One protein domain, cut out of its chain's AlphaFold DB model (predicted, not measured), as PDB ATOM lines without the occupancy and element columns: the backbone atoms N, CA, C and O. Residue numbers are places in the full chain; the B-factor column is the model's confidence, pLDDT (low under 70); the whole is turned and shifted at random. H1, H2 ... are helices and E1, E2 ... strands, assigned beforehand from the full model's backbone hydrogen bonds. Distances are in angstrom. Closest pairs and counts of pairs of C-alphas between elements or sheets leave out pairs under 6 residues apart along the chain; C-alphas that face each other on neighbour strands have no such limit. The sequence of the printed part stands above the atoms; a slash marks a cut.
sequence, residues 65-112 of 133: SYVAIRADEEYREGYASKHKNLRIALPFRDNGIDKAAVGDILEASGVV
ATOM      1  N   SER A  65      59.140 -57.990  93.213       94.06
ATOM      2  CA  SER A  65      59.450 -59.118  92.338       94.06
ATOM      3  C   SER A  65      59.125 -60.424  93.057       94.06
ATOM      4  O   SER A  65      59.719 -60.734  94.093       94.06
ATOM      5  N   TYR A  66      58.168 -61.173  92.519       95.44
ATOM      6  CA  TYR A  66      57.784 -62.486  93.030       95.44
ATOM      7  C   TYR A  66      58.629 -63.556  92.349       95.44
ATOM      8  O   TYR A  66      58.629 -63.659  91.122       95.44
ATOM      9  N   VAL A  67      59.343 -64.355  93.140       94.81
ATOM     10  CA  VAL A  67      60.224 -65.408  92.626       94.81
ATOM     11  C   VAL A  67      59.826 -66.745  93.235       94.81
ATOM     12  O   VAL A  67      59.713 -66.888  94.450       94.81
ATOM     13  N   ALA A  68      59.638 -67.740  92.373       94.25
ATOM     14  CA  ALA A  68      59.219 -69.090  92.732       94.25
ATOM     15  C   ALA A  68      60.391 -69.968  93.226       94.25
ATOM     16  O   ALA A  68      60.603 -71.062  92.707       94.25
ATOM     17  N   ILE A  69      61.178 -69.481  94.194       95.19
ATOM     18  CA  ILE A  69      62.108 -70.342  94.949       95.19
ATOM     19  C   ILE A  69      61.270 -71.154  95.934       95.19
ATOM     20  O   ILE A  69      60.481 -70.571  96.683       95.19
ATOM     21  N   ARG A  70      61.416 -72.476  95.900       97.12
ATOM     22  CA  ARG A  70      60.622 -73.405  96.711       97.12
ATOM     23  C   ARG A  70      61.192 -73.571  98.118       97.12
ATOM     24  O   ARG A  70      62.336 -73.206  98.386       97.12
ATOM     25  N   ALA A  71      60.393 -74.142  99.015       96.75
ATOM     26  CA  ALA A  71      60.810 -74.431 100.383       96.75
ATOM     27  C   ALA A  71      61.929 -75.485 100.461       96.75
ATOM     28  O   ALA A  71      62.813 -75.363 101.299       96.75
ATOM     29  N   ASP A  72      61.952 -76.454  99.539       96.06
ATOM     30  CA  ASP A  72      62.981 -77.501  99.429       96.06
ATOM     31  C   ASP A  72      64.298 -77.022  98.773       96.06
ATOM     32  O   ASP A  72      65.191 -77.819  98.500       96.06
ATOM     33  N   GLU A  73      64.437 -75.717  98.508       94.62
ATOM     34  CA  GLU A  73      65.596 -75.101  97.853       94.62
ATOM     35  C   GLU A  73      66.355 -74.140  98.795       94.62
ATOM     36  O   GLU A  73      66.703 -73.028  98.404       94.62
ATOM     37  N   GLU A  74      66.630 -74.549 100.041       89.31
ATOM     38  CA  GLU A  74      67.202 -73.684 101.100       89.31
ATOM     39  C   GLU A  74      68.503 -72.960 100.711       89.31
ATOM     40  O   GLU A  74      68.745 -71.831 101.134       89.31
ATOM     41  N   TYR A  75      69.330 -73.583  99.868       91.75
ATOM     42  CA  TYR A  75      70.595 -73.021  99.383       91.75
ATOM     43  C   TYR A  75      70.416 -71.917  98.325       91.75
ATOM     44  O   TYR A  75      71.395 -71.292  97.907       91.75
ATOM     45  N   ARG A  76      69.192 -71.704  97.821       91.31
ATOM     46  CA  ARG A  76      68.892 -70.696  96.805       91.31
ATOM     47  C   ARG A  76      68.443 -69.397  97.452       91.31
ATOM     48  O   ARG A  76      67.517 -69.351  98.258       91.31
ATOM     49  N   GLU A  77      69.042 -68.310  96.990       88.88
ATOM     50  CA  GLU A  77      68.707 -66.960  97.423       88.88
ATOM     51  C   GLU A  77      68.060 -66.159  96.291       88.88
ATOM     52  O   GLU A  77      68.349 -66.354  95.106       88.88
ATOM     53  N   GLY A  78      67.165 -65.245  96.670       87.19
ATOM     54  CA  GLY A  78      66.619 -64.246  95.759       87.19
ATOM     55  C   GLY A  78      67.643 -63.163  95.412       87.19
ATOM     56  O   GLY A  78      68.713 -63.062  96.008       87.19
ATOM     57  N   TYR A  79      67.299 -62.307  94.451       87.62
ATOM     58  CA  TYR A  79      68.139 -61.163  94.094       87.62
ATOM     59  C   TYR A  79      68.306 -60.191  95.279       87.62
ATOM     60  O   TYR A  79      67.334 -59.644  95.799       87.62
ATOM     61  N   ALA A  80      69.543 -59.925  95.689       85.12
ATOM     62  CA  ALA A  80      69.832 -58.985  96.768       85.12
ATOM     63  C   ALA A  80      69.848 -57.534  96.250       85.12
ATOM     64  O   ALA A  80      70.888 -56.997  95.867       85.12
ATOM     65  N   SER A  81      68.680 -56.885  96.240       80.75
ATOM     66  CA  SER A  81      68.561 -55.463  95.897       80.75
ATOM     67  C   SER A  81      69.100 -54.562  97.011       80.75
ATOM     68  O   SER A  81      68.759 -54.730  98.180       80.75
ATOM     69  N   LYS A  82      69.864 -53.526  96.641       83.88
ATOM     70  CA  LYS A  82      70.243 -52.425  97.549       83.88
ATOM     71  C   LYS A  82      69.221 -51.278  97.569       83.88
ATOM     72  O   LYS A  82      69.346 -50.355  98.368       83.88
ATOM     73  N   HIS A  83      68.223 -51.296  96.682       91.06
ATOM     74  CA  HIS A  83      67.247 -50.216  96.548       91.06
ATOM     75  C   HIS A  83      66.029 -50.450  97.452       91.06
ATOM     76  O   HIS A  83      65.315 -51.434  97.279       91.06
ATOM     77  N   LYS A  84      65.732 -49.505  98.357       92.06
ATOM     78  CA  LYS A  84      64.654 -49.613  99.368       92.06
ATOM     79  C   LYS A  84      63.251 -49.898  98.806       92.06
ATOM     80  O   LYS A  84      62.423 -50.509  99.477       92.06
ATOM     81  N   ASN A  85      62.989 -49.449  97.578       93.12
ATOM     82  CA  ASN A  85      61.698 -49.628  96.910       93.12
ATOM     83  C   ASN A  85      61.639 -50.881  96.021       93.12
ATOM     84  O   ASN A  85      60.609 -51.113  95.400       93.12
ATOM     85  N   LEU A  86      62.711 -51.673  95.924       94.25
ATOM     86  CA  LEU A  86      62.704 -52.946  95.203       94.25
ATOM     87  C   LEU A  86      62.727 -54.089  96.215       94.25
ATOM     88  O   LEU A  86      63.727 -54.305  96.898       94.25
ATOM     89  N   ARG A  87      61.609 -54.809  96.302       93.44
ATOM     90  CA  ARG A  87      61.383 -55.908  97.242       93.44
ATOM     91  C   ARG A  87      61.343 -57.229  96.491       93.44
ATOM     92  O   ARG A  87      60.740 -57.306  95.424       93.44
ATOM     93  N   ILE A  88      61.944 -58.267  97.062       93.94
ATOM     94  CA  ILE A  88      61.831 -59.637  96.554       93.94
ATOM     95  C   ILE A  88      60.931 -60.424  97.502       93.94
ATOM     96  O   ILE A  88      61.150 -60.395  98.709       93.94
ATOM     97  N   ALA A  89      59.923 -61.100  96.955       94.44
ATOM     98  CA  ALA A  89      59.012 -61.968  97.693       94.44
ATOM     99  C   ALA A  89      59.192 -63.418  97.231       94.44
ATOM    100  O   ALA A  89      59.241 -63.676  96.024       94.44
ATOM    101  N   LEU A  90      59.273 -64.350  98.184       95.56
ATOM    102  CA  LEU A  90      59.541 -65.768  97.937       95.56
ATOM    103  C   LEU A  90      58.366 -66.623  98.439       95.56
ATOM    104  O   LEU A  90      58.544 -67.422  99.354       95.56
ATOM    105  N   PRO A  91      57.161 -66.470  97.859       96.31
ATOM    106  CA  PRO A  91      55.933 -67.026  98.428       96.31
ATOM    107  C   PRO A  91      55.989 -68.544  98.617       96.31
ATOM    108  O   PRO A  91      55.518 -69.049  99.625       96.31
ATOM    109  N   PHE A  92      56.607 -69.293  97.699       96.75
ATOM    110  CA  PHE A  92      56.689 -70.747  97.850       96.75
ATOM    111  C   PHE A  92      57.569 -71.151  99.030       96.75
ATOM    112  O   PHE A  92      57.165 -71.986  99.832       96.75
ATOM    113  N   ARG A  93      58.723 -70.504  99.200       95.50
ATOM    114  CA  ARG A  93      59.571 -70.708 100.375       95.50
ATOM    115  C   ARG A  93      58.874 -70.275 101.666       95.50
ATOM    116  O   ARG A  93      58.829 -71.047 102.616       95.50
ATOM    117  N   ASP A  94      58.298 -69.075 101.681       96.06
ATOM    118  CA  ASP A  94      57.675 -68.480 102.870       96.06
ATOM    119  C   ASP A  94      56.412 -69.247 103.316       96.06
ATOM    120  O   ASP A  94      56.037 -69.204 104.487       96.06
ATOM    121  N   ASN A  95      55.767 -69.978 102.399       97.06
ATOM    122  CA  ASN A  95      54.599 -70.814 102.673       97.06
ATOM    123  C   ASN A  95      54.906 -72.320 102.772       97.06
ATOM    124  O   ASN A  95      53.968 -73.108 102.855       97.06
ATOM    125  N   GLY A  96      56.178 -72.736 102.775       96.88
ATOM    126  CA  GLY A  96      56.537 -74.153 102.918       96.88
ATOM    127  C   GLY A  96      56.153 -75.029 101.716       96.88
ATOM    128  O   GLY A  96      55.974 -76.232 101.869       96.88
ATOM    129  N   ILE A  97      55.995 -74.436 100.531       96.56
ATOM    130  CA  ILE A  97      55.602 -75.121  99.296       96.56
ATOM    131  C   ILE A  97      56.849 -75.730  98.650       96.56
ATOM    132  O   ILE A  97      57.740 -75.014  98.179       96.56
ATOM    133  N   ASP A  98      56.897 -77.058  98.620       96.25
ATOM    134  CA  ASP A  98      57.947 -77.843  97.976       96.25
ATOM    135  C   ASP A  98      57.602 -78.196  96.517       96.25
ATOM    136  O   ASP A  98      56.597 -77.758  95.949       96.25
ATOM    137  N   LYS A  99      58.456 -78.995  95.870       94.44
ATOM    138  CA  LYS A  99      58.235 -79.450  94.493       94.44
ATOM    139  C   LYS A  99      56.909 -80.199  94.298       94.44
ATOM    140  O   LYS A  99      56.284 -80.013  93.254       94.44
ATOM    141  N   ALA A 100      56.514 -81.054  95.243       94.75
ATOM    142  CA  ALA A 100      55.294 -81.847  95.122       94.75
ATOM    143  C   ALA A 100      54.066 -80.935  95.199       94.75
ATOM    144  O   ALA A 100      53.234 -80.956  94.296       94.75
ATOM    145  N   ALA A 101      54.044 -80.028  96.177       94.75
ATOM    146  CA  ALA A 101      52.982 -79.045  96.335       94.75
ATOM    147  C   ALA A 101      52.868 -78.088  95.129       94.75
ATOM    148  O   ALA A 101      51.765 -77.705  94.745       94.75
ATOM    149  N   VAL A 102      53.983 -77.723  94.473       94.25
ATOM    150  CA  VAL A 102      53.928 -76.995  93.188       94.25
ATOM    151  C   VAL A 102      53.218 -77.824  92.114       94.25
ATOM    152  O   VAL A 102      52.431 -77.268  91.349       94.25
ATOM    153  N   GLY A 103      53.478 -79.133  92.050       91.19
ATOM    154  CA  GLY A 103      52.776 -80.054  91.154       91.19
ATOM    155  C   GLY A 103      51.265 -80.021  91.372       91.19
ATOM    156  O   GLY A 103      50.524 -79.770  90.421       91.19
ATOM    157  N   ASP A 104      50.831 -80.146  92.626       92.19
ATOM    158  CA  ASP A 104      49.415 -80.109  93.006       92.19
ATOM    159  C   ASP A 104      48.753 -78.771  92.630       92.19
ATOM    160  O   ASP A 104      47.639 -78.743  92.105       92.19
ATOM    161  N   ILE A 105      49.449 -77.642  92.830       92.19
ATOM    162  CA  ILE A 105      48.967 -76.308  92.429       92.19
ATOM    163  C   ILE A 105      48.792 -76.220  90.907       92.19
ATOM    164  O   ILE A 105      47.804 -75.662  90.419       92.19
ATOM    165  N   LEU A 106      49.746 -76.744  90.133       89.81
ATOM    166  CA  LEU A 106      49.673 -76.733  88.670       89.81
ATOM    167  C   LEU A 106      48.529 -77.614  88.153       89.81
ATOM    168  O   LEU A 106      47.840 -77.215  87.211       89.81
ATOM    169  N   GLU A 107      48.296 -78.765  88.786       88.00
ATOM    170  CA  GLU A 107      47.172 -79.655  88.484       88.00
ATOM    171  C   GLU A 107      45.828 -79.011  88.812       88.00
ATOM    172  O   GLU A 107      44.978 -78.878  87.928       88.00
ATOM    173  N   ALA A 108      45.674 -78.493  90.030       88.94
ATOM    174  CA  ALA A 108      44.455 -77.820  90.465       88.94
ATOM    175  C   ALA A 108      44.129 -76.561  89.639       88.94
ATOM    176  O   ALA A 108      42.961 -76.207  89.485       88.94
ATOM    177  N   SER A 109      45.143 -75.882  89.093       85.81
ATOM    178  CA  SER A 109      44.964 -74.684  88.256       85.81
ATOM    179  C   SER A 109      44.694 -74.981  86.778       85.81
ATOM    180  O   SER A 109      44.457 -74.049  86.010       85.81
ATOM    181  N   GLY A 110      44.726 -76.251  86.356       81.62
ATOM    182  CA  GLY A 110      44.541 -76.627  84.953       81.62
ATOM    183  C   GLY A 110      45.677 -76.159  84.032       81.62
ATOM    184  O   GLY A 110      45.499 -76.100  82.818       81.62
ATOM    185  N   VAL A 111      46.846 -75.824  84.595       77.31
ATOM    186  CA  VAL A 111      48.043 -75.356  83.862       77.31
ATOM    187  C   VAL A 111      48.862 -76.532  83.301       77.31
ATOM    188  O   VAL A 111      49.846 -76.338  82.584       77.31
ATOM    189  N   VAL A 112      48.471 -77.776  83.592       65.06
ATOM    190  CA  VAL A 112      49.249 -78.971  83.239       65.06
ATOM    191  C   VAL A 112      49.332 -79.169  81.726       65.06
ATOM    192  O   VAL A 112      48.364 -79.515  81.055       65.06
TER     193      VAL A 112
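AT A GLANCE: This is residues 65 to 112 of the 133 residues of an uncharacterized protein of Escherichia coli (UniProt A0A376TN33). The domain has little regular structure: a wide loop without named elements, residues 65 to 85, leads round into strand E1, and helix H2 makes the opposite end of an elongated outline, with short helix H1 between E1 and H2. The 48 printed residues have one named strand and two named helices, in the order E1, H1, H2; the class is mixed, with only 18 residues in named elements. The whole is loose, with a radius of gyration of the C-alphas of 12.6 A, spanning 37 by 22 by 14 A.

IN THESE COORDINATES: H2, residues 99 to 108, is 14.4 A long and ends at C-alpha 108 (44.455, -77.820, 90.465). H1 is residues 91 to 94. E1, residues 86 to 89, is 10.1 A long and begins at C-alpha 86 (62.704, -52.946, 95.203).

HOW THE PARTS SIT: H2 is only just apart from H1, their closest C-alphas 8.3 A away. H2 and E1 are apart. E1 and H1 meet only through their link. E1 pairs with no named strand, but its residues 88 to 89 pair in parallel with residues 65 to 66. In H2 every O i to N i+4 pair is within hydrogen-bond range; H1 is too short for such a pair.

THE WHOLE: The farthest C-alphas, of Lys 82 and Gly 110, are 37.5 A apart. The printed part has no cut, and both links are tight. Only residue 112 has pLDDT under 70.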